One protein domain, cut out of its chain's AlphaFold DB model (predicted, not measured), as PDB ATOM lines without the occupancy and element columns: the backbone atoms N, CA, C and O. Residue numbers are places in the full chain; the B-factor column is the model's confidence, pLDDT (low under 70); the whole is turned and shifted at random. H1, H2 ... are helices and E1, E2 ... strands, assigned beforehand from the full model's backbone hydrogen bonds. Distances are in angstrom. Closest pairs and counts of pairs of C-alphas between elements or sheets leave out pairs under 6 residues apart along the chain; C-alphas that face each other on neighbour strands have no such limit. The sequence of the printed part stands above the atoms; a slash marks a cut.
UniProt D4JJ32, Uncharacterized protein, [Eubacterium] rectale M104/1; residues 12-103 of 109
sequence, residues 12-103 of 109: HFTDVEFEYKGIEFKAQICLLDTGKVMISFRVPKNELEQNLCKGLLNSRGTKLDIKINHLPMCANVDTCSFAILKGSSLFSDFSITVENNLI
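AT A GLANCE: This is residues 12 to 103 of the 109 residues of an uncharacterized protein of [Eubacterium] rectale M104/1 (UniProt D4JJ32). The model is a small closed barrel of six antiparallel strands, with one helix, H1, packed on its outside. Strands E2 and E5 bend sharply as they go round the wall, and the hairpin of E5 and E6 reaches one end of the longest axis at Gly 87. The printed part has 92 residues with six named strands and one named helix, in the order E1 E2 E3 H1 E4 E5 E6 along the chain; round the ring run E1 E2 E3 E6 E5 E4 and back to E1. The class is mostly strand, and the whole is compact, with a radius of gyration of the C-alphas of 12.5 A and spans of 37 by 27 by 25 A.

IN THESE COORDINATES: Begin with the barrel and find C-alpha 14 at (175.622, 191.028, 119.540), where E1, residues 14 to 20, begins and runs 18.1 A. E2, residues 23 to 31, spans 23.1 A and bends by 68 degrees at residue 26; E3 is residues 37 to 42. E4 is residues 63 to 68. E5, residues 71 to 84, is the longest strand at 29.4 A and bends by 94 degrees at residue 76. E6, residues 91 to 98, runs 19.5 A to C-alpha 98 at (174.090, 175.844, 115.714). Outside the barrel look for H1, residues 47 to 56, beginning at C-alpha 47, (188.555, 172.965, 135.596), and 14.2 A long.

HOW THE PARTS SIT: Go round the ring from the hairpin of E1 and E2, where N 16 and O 27 are 2.9 A apart, within hydrogen-bond range. In the hairpin of E2 and E3, look at N 28 and O 40, 2.8 A; E1 E2 E3 form a meander, each strand the antiparallel neighbour of the one before. E3 and E6 are antiparallel at 165 degrees, with N 39 and O 96 at 2.9 A. E4 E5 E6 form a second meander. Its pairing is staggered: E5 pairs with E6 over residues 77 to 84, with N 81 and O 95 at 2.9 A, and with E4 over residues 71 to 76, with N 73 and O 66 at 2.8 A. E4 and E1 close the ring, with N 19 and O 67 at 2.9 A. H1 is on the barrel, outside it, at a height over the sheet of 8.1 A. It is only just over E6, on which 3 of its C-alphas fall, and runs slantwise to the strands, at 34 degrees to E6 on the local plane. Their closest C-alphas are those of Gln 50 and Phe 91, 6.8 A apart. In H1 every O i to N i+4 pair is within hydrogen-bond range.

THE WHOLE: The two C-alphas farthest apart are those of Gly 87 and Ile 103, 39.2 A. The printed part has no cut, and no link is long. The mean pLDDT of the printed part is 93.5, and no printed residue is under 70.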
ATOM      1  N   HIS A  12     177.449 190.836 111.862       86.50
ATOM      2  CA  HIS A  12     177.090 191.669 113.004       86.50
ATOM      3  C   HIS A  12     177.018 190.815 114.271       86.50
ATOM      4  O   HIS A  12     176.165 189.934 114.385       86.50
ATOM      5  N   PHE A  13     177.893 191.105 115.230       91.75
ATOM      6  CA  PHE A  13     177.920 190.442 116.530       91.75
ATOM      7  C   PHE A  13     177.100 191.215 117.561       91.75
ATOM      8  O   PHE A  13     177.105 192.445 117.576       91.75
ATOM      9  N   THR A  14     176.406 190.481 118.426       94.62
ATOM     10  CA  THR A  14     175.622 191.028 119.540       94.62
ATOM     11  C   THR A  14     176.082 190.378 120.835       94.62
ATOM     12  O   THR A  14     176.175 189.153 120.891       94.62
ATOM     13  N   ASP A  15     176.365 191.171 121.864       97.06
ATOM     14  CA  ASP A  15     176.703 190.638 123.185       97.06
ATOM     15  C   ASP A  15     175.462 190.005 123.840       97.06
ATOM     16  O   ASP A  15     174.368 190.575 123.806       97.06
ATOM     17  N   VAL A  16     175.631 188.821 124.428       96.31
ATOM     18  CA  VAL A  16     174.579 188.054 125.110       96.31
ATOM     19  C   VAL A  16     175.137 187.325 126.333       96.31
ATOM     20  O   VAL A  16     176.336 187.051 126.435       96.31
ATOM     21  N   GLU A  17     174.250 186.959 127.249       97.38
ATOM     22  CA  GLU A  17     174.540 186.016 128.326       97.38
ATOM     23  C   GLU A  17     174.177 184.607 127.861       97.38
ATOM     24  O   GLU A  17     173.022 184.320 127.552       97.38
ATOM     25  N   PHE A  18     175.175 183.735 127.762       96.56
ATOM     26  CA  PHE A  18     175.006 182.355 127.323       96.56
ATOM     27  C   PHE A  18     175.132 181.412 128.516       96.56
ATOM     28  O   PHE A  18     176.176 181.381 129.157       96.56
ATOM     29  N   GLU A  19     174.106 180.610 128.795       96.50
ATOM     30  CA  GLU A  19     174.148 179.584 129.841       96.50
ATOM     31  C   GLU A  19     174.097 178.185 129.222       96.50
ATOM     32  O   GLU A  19     173.230 177.877 128.398       96.50
ATOM     33  N   TYR A  20     174.987 177.304 129.676       94.56
ATOM     34  CA  TYR A  20     174.949 175.883 129.347       94.56
ATOM     35  C   TYR A  20     175.225 175.039 130.592       94.56
ATOM     36  O   TYR A  20     176.237 175.214 131.267       94.56
ATOM     37  N   LYS A  21     174.308 174.109 130.900       93.56
ATOM     38  CA  LYS A  21     174.345 173.250 132.102       93.56
ATOM     39  C   LYS A  21     174.554 174.029 133.415       93.56
ATOM     40  O   LYS A  21     175.290 173.577 134.288       93.56
ATOM     41  N   GLY A  22     173.901 175.186 133.548       93.50
ATOM     42  CA  GLY A  22     173.976 176.025 134.749       93.50
ATOM     43  C   GLY A  22     175.247 176.870 134.865       93.50
ATOM     44  O   GLY A  22     175.495 177.432 135.926       93.50
ATOM     45  N   ILE A  23     176.062 176.946 133.808       95.25
ATOM     46  CA  ILE A  23     177.270 177.774 133.762       95.25
ATOM     47  C   ILE A  23     177.053 178.902 132.763       95.25
ATOM     48  O   ILE A  23     176.777 178.643 131.589       95.25
ATOM     49  N   GLU A  24     177.209 180.136 133.234       96.19
ATOM     50  CA  GLU A  24     177.028 181.356 132.452       96.19
ATOM     51  C   GLU A  24     178.353 181.870 131.870       96.19
ATOM     52  O   GLU A  24     179.388 181.924 132.537       96.19
ATOM     53  N   PHE A  25     178.298 182.313 130.618       97.06
ATOM     54  CA  PHE A  25     179.393 182.916 129.878       97.06
ATOM     55  C   PHE A  25     178.940 184.246 129.282       97.06
ATOM     56  O   PHE A  25     177.853 184.358 128.712       97.06
ATOM     57  N   LYS A  26     179.823 185.248 129.328       96.69
ATOM     58  CA  LYS A  26     179.683 186.432 128.474       96.69
ATOM     59  C   LYS A  26     180.061 186.037 127.055       96.69
ATOM     60  O   LYS A  26     181.209 185.649 126.814       96.69
ATOM     61  N   ALA A  27     179.098 186.119 126.151       97.50
ATOM     62  CA  ALA A  27     179.224 185.620 124.798       97.50
ATOM     63  C   ALA A  27     178.843 186.683 123.769       97.50
ATOM     64  O   ALA A  27     178.236 187.704 124.079       97.50
ATOM     65  N   GLN A  28     179.197 186.405 122.525       97.06
ATOM     66  CA  GLN A  28     178.759 187.132 121.351       97.06
ATOM     67  C   GLN A  28     178.047 186.175 120.415       97.06
ATOM     68  O   GLN A  28     178.510 185.058 120.194       97.06
ATOM     69  N   ILE A  29     176.936 186.625 119.849       95.00
ATOM     70  CA  ILE A  29     176.152 185.861 118.888       95.00
ATOM     71  C   ILE A  29     176.113 186.574 117.541       95.00
ATOM     72  O   ILE A  29     175.996 187.800 117.484       95.00
ATOM     73  N   CYS A  30     176.194 185.817 116.450       93.62
ATOM     74  CA  CYS A  30     175.973 186.336 115.104       93.62
ATOM     75  C   CYS A  30     175.254 185.320 114.211       93.62
ATOM     76  O   CYS A  30     175.340 184.105 114.414       93.62
ATOM     77  N   LEU A  31     174.544 185.838 113.210       92.19
ATOM     78  CA  LEU A  31     174.014 185.054 112.100       92.19
ATOM     79  C   LEU A  31     175.076 185.008 110.997       92.19
ATOM     80  O   LEU A  31     175.550 186.053 110.551       92.19
ATOM     81  N   LEU A  32     175.452 183.803 110.581       90.62
ATOM     82  CA  LEU A  32     176.378 183.561 109.479       90.62
ATOM     83  C   LEU A  32     175.629 183.575 108.140       90.62
ATOM     84  O   LEU A  32     174.448 183.232 108.091       90.62
ATOM     85  N   ASP A  33     176.332 183.828 107.034       86.94
ATOM     86  CA  ASP A  33     175.742 183.829 105.678       86.94
ATOM     87  C   ASP A  33     175.177 182.463 105.263       86.94
ATOM     88  O   ASP A  33     174.283 182.357 104.428       86.94
ATOM     89  N   THR A  34     175.645 181.397 105.916       88.31
ATOM     90  CA  THR A  34     175.089 180.041 105.790       88.31
ATOM     91  C   THR A  34     173.688 179.891 106.398       88.31
ATOM     92  O   THR A  34     173.093 178.819 106.303       88.31
ATOM     93  N   GLY A  35     173.170 180.927 107.063       88.69
ATOM     94  CA  GLY A  35     171.919 180.897 107.811       88.69
ATOM     95  C   GLY A  35     172.031 180.209 109.171       88.69
ATOM     96  O   GLY A  35     171.005 179.966 109.791       88.69
ATOM     97  N   LYS A  36     173.242 179.876 109.635       93.38
ATOM     98  CA  LYS A  36     173.514 179.285 110.957       93.38
ATOM     99  C   LYS A  36     173.848 180.361 111.981       93.38
ATOM    100  O   LYS A  36     174.288 181.449 111.622       93.38
ATOM    101  N   VAL A  37     173.685 180.039 113.257       93.81
ATOM    102  CA  VAL A  37     173.980 180.962 114.356       93.81
ATOM    103  C   VAL A  37     175.268 180.531 115.039       93.81
ATOM    104  O   VAL A  37     175.414 179.369 115.403       93.81
ATOM    105  N   MET A  38     176.204 181.459 115.221       95.56
ATOM    106  CA  MET A  38     177.436 181.222 115.968       95.56
ATOM    107  C   MET A  38     177.375 181.949 117.305       95.56
ATOM    108  O   MET A  38     177.086 183.141 117.341       95.56
ATOM    109  N   ILE A  39     177.681 181.236 118.387       96.31
ATOM    110  CA  ILE A  39     177.819 181.769 119.744       96.31
ATOM    111  C   ILE A  39     179.281 181.602 120.146       96.31
ATOM    112  O   ILE A  39     179.771 180.476 120.188       96.31
ATOM    113  N   SER A  40     179.979 182.698 120.431       97.31
ATOM    114  CA  SER A  40     181.403 182.723 120.770       97.31
ATOM    115  C   SER A  40     181.622 183.312 122.157       97.31
ATOM    116  O   SER A  40     181.032 184.335 122.493       97.31
ATOM    117  N   PHE A  41     182.458 182.686 122.978       97.69
ATOM    118  CA  PHE A  41     182.730 183.126 124.343       97.69
ATOM    119  C   PHE A  41     184.153 182.779 124.777       97.69
ATOM    120  O   PHE A  41     184.777 181.838 124.283       97.69
ATOM    121  N   ARG A  42     184.670 183.540 125.747       96.94
ATOM    122  CA  ARG A  42     185.940 183.209 126.403       96.94
ATOM    123  C   ARG A  42     185.734 182.103 127.421       96.94
ATOM    124  O   ARG A  42     184.777 182.145 128.192       96.94
ATOM    125  N   VAL A  43     186.678 181.172 127.482       96.50
ATOM    126  CA  VAL A  43     186.650 180.076 128.451       96.50
ATOM    127  C   VAL A  43     187.542 180.431 129.643       96.50
ATOM    128  O   VAL A  43     188.749 180.634 129.471       96.50
ATOM    129  N   PRO A  44     186.997 180.513 130.868       95.06
ATOM    130  CA  PRO A  44     187.815 180.672 132.063       95.06
ATOM    131  C   PRO A  44     188.755 179.469 132.262       95.06
ATOM    132  O   PRO A  44     188.521 178.372 131.763       95.06
ATOM    133  N   LYS A  45     189.870 179.664 132.975       94.25
ATOM    134  CA  LYS A  45     190.924 178.634 133.136       94.25
ATOM    135  C   LYS A  45     190.605 177.564 134.189       94.25
ATOM    136  O   LYS A  45     191.438 176.703 134.452       94.25
ATOM    137  N   ASN A  46     189.457 177.662 134.839       94.88
ATOM    138  CA  ASN A  46     189.012 176.729 135.864       94.88
ATOM    139  C   ASN A  46     188.594 175.386 135.252       94.88
ATOM    140  O   ASN A  46     188.224 175.267 134.084       94.88
ATOM    141  N   GLU A  47     188.715 174.340 136.061       95.19
ATOM    142  CA  GLU A  47     188.555 172.965 135.596       95.19
ATOM    143  C   GLU A  47     187.137 172.674 135.085       95.19
ATOM    144  O   GLU A  47     186.978 171.984 134.078       95.19
ATOM    145  N   LEU A  48     186.120 173.229 135.746       96.12
ATOM    146  CA  LEU A  48     184.716 172.987 135.434       96.12
ATOM    147  C   LEU A  48     184.355 173.474 134.018       96.12
ATOM    148  O   LEU A  48     183.888 172.681 133.201       96.12
ATOM    149  N   GLU A  49     184.635 174.733 133.687       96.06
ATOM    150  CA  GLU A  49     184.322 175.336 132.390       96.06
ATOM    151  C   GLU A  49     185.163 174.730 131.265       96.06
ATOM    152  O   GLU A  49     184.662 174.486 130.165       96.06
ATOM    153  N   GLN A  50     186.431 174.413 131.543       96.94
ATOM    154  CA  GLN A  50     187.298 173.730 130.583       96.94
ATOM    155  C   GLN A  50     186.764 172.332 130.260       96.94
ATOM    156  O   GLN A  50     186.708 171.945 129.092       96.94
ATOM    157  N   ASN A  51     186.332 171.571 131.269       95.88
ATOM    158  CA  ASN A  51     185.759 170.242 131.066       95.88
ATOM    159  C   ASN A  51     184.383 170.303 130.386       95.88
ATOM    160  O   ASN A  51     184.095 169.459 129.535       95.88
ATOM    161  N   LEU A  52     183.574 171.329 130.675       95.81
ATOM    162  CA  LEU A  52     182.325 171.601 129.960       95.81
ATOM    163  C   LEU A  52     182.582 171.798 128.455       95.81
ATOM    164  O   LEU A  52     181.942 171.142 127.631       95.81
ATOM    165  N   CYS A  53     183.564 172.633 128.100       95.88
ATOM    166  CA  CYS A  53     183.947 172.893 126.708       95.88
ATOM    167  C   CYS A  53     184.538 171.654 126.019       95.88
ATOM    168  O   CYS A  53     184.213 171.375 124.867       95.88
ATOM    169  N   LYS A  54     185.339 170.843 126.725       94.94
ATOM    170  CA  LYS A  54     185.806 169.544 126.197       94.94
ATOM    171  C   LYS A  54     184.632 168.616 125.885       94.94
ATOM    172  O   LYS A  54     184.644 167.945 124.859       94.94
ATOM    173  N   GLY A  55     183.613 168.593 126.746       93.88
ATOM    174  CA  GLY A  55     182.382 167.843 126.507       93.88
ATOM    175  C   GLY A  55     181.624 168.338 125.272       93.88
ATOM    176  O   GLY A  55     181.144 167.523 124.484       93.88
ATOM    177  N   LEU A  56     181.571 169.658 125.066       93.69
ATOM    178  CA  LEU A  56     180.936 170.278 123.897       93.69
ATOM    179  C   LEU A  56     181.590 169.880 122.567       93.69
ATOM    180  O   LEU A  56     180.881 169.794 121.570       93.69
ATOM    181  N   LEU A  57     182.882 169.539 122.527       92.50
ATOM    182  CA  LEU A  57     183.522 169.054 121.292       92.50
ATOM    183  C   LEU A  57     182.845 167.807 120.702       92.50
ATOM    184  O   LEU A  57     182.872 167.607 119.490       92.50
ATOM    185  N   ASN A  58     182.200 167.000 121.546       92.12
ATOM    186  CA  ASN A  58     181.501 165.783 121.139       92.12
ATOM    187  C   ASN A  58     180.001 166.011 120.874       92.12
ATOM    188  O   ASN A  58     179.258 165.046 120.720       92.12
ATOM    189  N   SER A  59     179.537 167.266 120.844       91.94
ATOM    190  CA  SER A  59     178.114 167.605 120.687       91.94
ATOM    191  C   SER A  59     177.657 167.746 119.235       91.94
ATOM    192  O   SER A  59     176.487 168.004 118.984       91.94
ATOM    193  N   ARG A  60     178.542 167.560 118.250       93.81
ATOM    194  CA  ARG A  60     178.165 167.674 116.835       93.81
ATOM    195  C   ARG A  60     176.999 166.739 116.487       93.81
ATOM    196  O   ARG A  60     177.073 165.538 116.731       93.81
ATOM    197  N   GLY A  61     175.957 167.294 115.871       92.44
ATOM    198  CA  GLY A  61     174.740 166.570 115.506       92.44
ATOM    199  C   GLY A  61     173.802 166.283 116.680       92.44
ATOM    200  O   GLY A  61     172.782 165.626 116.482       92.44
ATOM    201  N   THR A  62     174.116 166.754 117.890       93.19
ATOM    202  CA  THR A  62     173.224 166.645 119.045       93.19
ATOM    203  C   THR A  62     172.424 167.927 119.240       93.19
ATOM    204  O   THR A  62     172.798 169.011 118.784       93.19
ATOM    205  N   LYS A  63     171.293 167.783 119.929       93.44
ATOM    206  CA  LYS A  63     170.465 168.901 120.361       93.44
ATOM    207  C   LYS A  63     170.957 169.379 121.727       93.44
ATOM    208  O   LYS A  63     171.061 168.570 122.650       93.44
ATOM    209  N   LEU A  64     171.262 170.667 121.854       92.62
ATOM    210  CA  LEU A  64     171.657 171.285 123.115       92.62
ATOM    211  C   LEU A  64     170.517 172.097 123.707       92.62
ATOM    212  O   LEU A  64     169.851 172.857 123.004       92.62
ATOM    213  N   ASP A  65     170.375 171.962 125.019       93.12
ATOM    214  CA  ASP A  65     169.574 172.845 125.852       93.12
ATOM    215  C   ASP A  65     170.484 173.943 126.384       93.12
ATOM    216  O   ASP A  65     171.458 173.672 127.093       93.12
ATOM    217  N   ILE A  66     170.191 175.172 125.979       92.94
ATOM    218  CA  ILE A  66     170.986 176.362 126.270       92.94
ATOM    219  C   ILE A  66     170.054 177.473 126.737       92.94
ATOM    220  O   ILE A  66     168.854 177.426 126.475       92.94
ATOM    221  N   LYS A  67     170.592 178.503 127.383       94.94
ATOM    222  CA  LYS A  67     169.867 179.766 127.531       94.94
ATOM    223  C   LYS A  67     170.656 180.902 126.923       94.94
ATOM    224  O   LYS A  67     171.883 180.930 127.000       94.94
ATOM    225  N   ILE A  68     169.927 181.836 126.335       94.25
ATOM    226  CA  ILE A  68     170.471 183.081 125.807       94.25
ATOM    227  C   ILE A  68     169.686 184.213 126.461       94.25
ATOM    228  O   ILE A  68     168.468 184.268 126.317       94.25
ATOM    229  N   ASN A  69     170.361 185.091 127.205       94.62
ATOM    230  CA  ASN A  69     169.746 186.148 128.017       94.62
ATOM    231  C   ASN A  69     168.627 185.600 128.924       94.62
ATOM    232  O   ASN A  69     167.511 186.115 128.938       94.62
ATOM    233  N   HIS A  70     168.919 184.493 129.615       92.06
ATOM    234  CA  HIS A  70     167.995 183.726 130.462       92.06
ATOM    235  C   HIS A  70     166.784 183.093 129.755       92.06
ATOM    236  O   HIS A  70     165.996 182.413 130.408       92.06
ATOM    237  N   LEU A  71     166.641 183.250 128.436       91.69
ATOM    238  CA  LEU A  71     165.594 182.579 127.672       91.69
ATOM    239  C   LEU A  71     166.043 181.157 127.333       91.69
ATOM    240  O   LEU A  71     167.058 181.002 126.646       91.69
ATOM    241  N   PRO A  72     165.314 180.120 127.777       92.62
ATOM    242  CA  PRO A  72     165.645 178.746 127.448       92.62
ATOM    243  C   PRO A  72     165.372 178.472 125.971       92.62
ATOM    244  O   PRO A  72     164.310 178.768 125.421       92.62
ATOM    245  N   MET A  73     166.373 177.904 125.317       91.94
ATOM    246  CA  MET A  73     166.371 177.593 123.902       91.94
ATOM    247  C   MET A  73     166.908 176.188 123.670       91.94
ATOM    248  O   MET A  73     167.621 175.602 124.487       91.94
ATOM    249  N   CYS A  74     166.568 175.651 122.507       91.31
ATOM    250  CA  CYS A  74     167.048 174.360 122.065       91.31
ATOM    251  C   CYS A  74     167.557 174.470 120.628       91.31
ATOM    252  O   CYS A  74     166.846 175.017 119.784       91.31
ATOM    253  N   ALA A  75     168.758 173.960 120.355       91.44
ATOM    254  CA  ALA A  75     169.397 174.091 119.045       91.44
ATOM    255  C   ALA A  75     170.192 172.839 118.670       91.44
ATOM    256  O   ALA A  75     170.785 172.196 119.538       91.44
ATOM    257  N   ASN A  76     170.244 172.508 117.379       94.06
ATOM    258  CA  ASN A  76     171.128 171.450 116.889       94.06
ATOM    259  C   ASN A  76     172.532 172.000 116.653       94.06
ATOM    260  O   ASN A  76     172.696 173.018 115.982       94.06
ATOM    261  N   VAL A  77     173.551 171.303 117.146       95.12
ATOM    262  CA  VAL A  77     174.945 171.697 116.934       95.12
ATOM    263  C   VAL A  77     175.417 171.232 115.571       95.12
ATOM    264  O   VAL A  77     175.438 170.038 115.269       95.12
ATOM    265  N   ASP A  78     175.893 172.180 114.779       95.25
ATOM    266  CA  ASP A  78     176.546 171.906 113.510       95.25
ATOM    267  C   ASP A  78     178.047 171.664 113.698       95.25
ATOM    268  O   ASP A  78     178.585 170.635 113.281       95.25
ATOM    269  N   THR A  79     178.732 172.613 114.340       95.00
ATOM    270  CA  THR A  79     180.182 172.572 114.555       95.00
ATOM    271  C   THR A  79     180.580 173.292 115.842       95.00
ATOM    272  O   THR A  79     179.849 174.131 116.362       95.00
ATOM    273  N   CYS A  80     181.756 172.956 116.368       95.88
ATOM    274  CA  CYS A  80     182.421 173.696 117.439       95.88
ATOM    275  C   CYS A  80     183.821 174.087 116.959       95.88
ATOM    276  O   CYS A  80     184.489 173.296 116.290       95.88
ATOM    277  N   SER A  81     184.276 175.282 117.315       95.25
ATOM    278  CA  SER A  81     185.632 175.767 117.055       95.25
ATOM    279  C   SER A  81     186.200 176.411 118.315       95.25
ATOM    280  O   SER A  81     185.461 176.824 119.206       95.25
ATOM    281  N   PHE A  82     187.523 176.451 118.442       96.62
ATOM    282  CA  PHE A  82     188.166 176.955 119.652       96.62
ATOM    283  C   PHE A  82     189.577 177.462 119.370       96.62
ATOM    284  O   PHE A  82     190.228 177.051 118.409       96.62
ATOM    285  N   ALA A  83     190.060 178.320 120.263       96.19
ATOM    286  CA  ALA A  83     191.459 178.701 120.364       96.19
ATOM    287  C   ALA A  83     192.047 178.145 121.667       96.19
ATOM    288  O   ALA A  83     191.361 178.039 122.684       96.19
ATOM    289  N   ILE A  84     193.324 177.767 121.631       95.19
ATOM    290  CA  ILE A  84     194.061 177.252 122.791       95.19
ATOM    291  C   ILE A  84     195.119 178.279 123.192       95.19
ATOM    292  O   ILE A  84     195.812 178.844 122.342       95.19
ATOM    293  N   LEU A  85     195.292 178.486 124.499       89.81
ATOM    294  CA  LEU A  85     196.376 179.315 125.021       89.81
ATOM    295  C   LEU A  85     197.734 178.693 124.669       89.81
ATOM    296  O   LEU A  85     198.004 177.534 124.996       89.81
ATOM    297  N   LYS A  86     198.612 179.487 124.041       90.12
ATOM    298  CA  LYS A  86     199.945 179.057 123.593       90.12
ATOM    299  C   LYS A  86     200.715 178.348 124.715       90.12
ATOM    300  O   LYS A  86     200.932 178.922 125.778       90.12
ATOM    301  N   GLY A  87     201.160 177.120 124.448       90.50
ATOM    302  CA  GLY A  87     201.918 176.307 125.407       90.50
ATOM    303  C   GLY A  87     201.071 175.608 126.476       90.50
ATOM    304  O   GLY A  87     201.627 175.104 127.445       90.50
ATOM    305  N   SER A  88     199.746 175.563 126.318       91.06
ATOM    306  CA  SER A  88     198.837 174.840 127.211       91.06
ATOM    307  C   SER A  88     197.857 173.962 126.427       91.06
ATOM    308  O   SER A  88     197.817 174.009 125.201       91.06
ATOM    309  N   SER A  89     197.043 173.188 127.145       90.19
ATOM    310  CA  SER A  89     195.878 172.467 126.615       90.19
ATOM    311  C   SER A  89     194.544 173.143 126.964       90.19
ATOM    312  O   SER A  89     193.489 172.534 126.802       90.19
ATOM    313  N   LEU A  90     194.584 174.378 127.480       95.19
ATOM    314  CA  LEU A  90     193.399 175.111 127.919       95.19
ATOM    315  C   LEU A  90     192.835 175.958 126.782       95.19
ATOM    316  O   LEU A  90     193.576 176.683 126.109       95.19
ATOM    317  N   PHE A  91     191.519 175.913 126.619       96.56
ATOM    318  CA  PHE A  91     190.815 176.799 125.704       96.56
ATOM    319  C   PHE A  91     190.906 178.243 126.202       96.56
ATOM    320  O   PHE A  91     190.725 178.497 127.395       96.56
ATOM    321  N   SER A  92     191.192 179.178 125.296       96.56
ATOM    322  CA  SER A  92     191.034 180.616 125.540       96.56
ATOM    323  C   SER A  92     189.657 181.099 125.106       96.56
ATOM    324  O   SER A  92     189.000 181.845 125.829       96.56
ATOM    325  N   ASP A  93     189.217 180.624 123.944       96.75
ATOM    326  CA  ASP A  93     187.991 181.025 123.271       96.75
ATOM    327  C   ASP A  93     187.325 179.775 122.704       96.75
ATOM    328  O   ASP A  93     188.003 178.849 122.244       96.75
ATOM    329  N   PHE A  94     186.001 179.753 122.733       97.44
ATOM    330  CA  PHE A  94     185.193 178.657 122.228       97.44
ATOM    331  C   PHE A  94     184.010 179.229 121.463       97.44
ATOM    332  O   PHE A  94     183.419 180.226 121.870       97.44
ATOM    333  N   SER A  95     183.675 178.604 120.344       97.06
ATOM    334  CA  SER A  95     182.504 178.959 119.558       97.06
ATOM    335  C   SER A  95     181.698 177.716 119.223       97.06
ATOM    336  O   SER A  95     182.251 176.677 118.858       97.06
ATOM    337  N   ILE A  96     180.381 177.836 119.338       96.31
ATOM    338  CA  ILE A  96     179.415 176.814 118.956       96.31
ATOM    339  C   ILE A  96     178.616 177.380 117.791       96.31
ATOM    340  O   ILE A  96     178.002 178.438 117.912       96.31
ATOM    341  N   THR A  97     178.612 176.663 116.677       95.69
ATOM    342  CA  THR A  97     177.728 176.951 115.555       95.69
ATOM    343  C   THR A  97     176.546 176.006 115.631       95.69
ATOM    344  O   THR A  97     176.713 174.781 115.639       95.69
ATOM    345  N   VAL A  98     175.350 176.573 115.667       95.12
ATOM    346  CA  VAL A  98     174.090 175.844 115.714       95.12
ATOM    347  C   VAL A  98     173.263 176.124 114.465       95.12
ATOM    348  O   VAL A  98     173.392 177.169 113.820       95.12
ATOM    349  N   GLU A  99     172.406 175.177 114.107       93.25
ATOM    350  CA  GLU A  99     171.361 175.424 113.118       93.25
ATOM    351  C   GLU A  99     170.455 176.565 113.602       93.25
ATOM    352  O   GLU A  99     170.192 176.703 114.797       93.25
ATOM    353  N   ASN A 100     169.948 177.391 112.682       83.00
ATOM    354  CA  ASN A 100     168.986 178.446 113.016       83.00
ATOM    355  C   ASN A 100     167.570 177.875 113.195       83.00
ATOM    356  O   ASN A 100     166.601 178.300 112.573       83.00
ATOM    357  N   ASN A 101     167.485 176.850 114.035       78.00
ATOM    358  CA  ASN A 101     166.266 176.249 114.542       78.00
ATOM    359  C   ASN A 101     166.170 176.467 116.057       78.00
ATOM    360  O   ASN A 101     165.694 175.590 116.775       78.00
ATOM    361  N   LEU A 102     166.638 177.632 116.525       73.94
ATOM    362  CA  LEU A 102     166.512 178.064 117.912       73.94
ATOM    363  C   LEU A 102     165.028 178.128 118.268       73.94
ATOM    364  O   LEU A 102     164.309 179.046 117.881       73.94
ATOM    365  N   ILE A 103     164.571 177.110 118.988       76.69
ATOM    366  CA  ILE A 103     163.199 177.018 119.469       76.69
ATOM    367  C   ILE A 103     163.210 177.466 120.924       76.69
ATOM    368  O   ILE A 103     163.914 176.865 121.740       76.69
TER     369      ILE A 103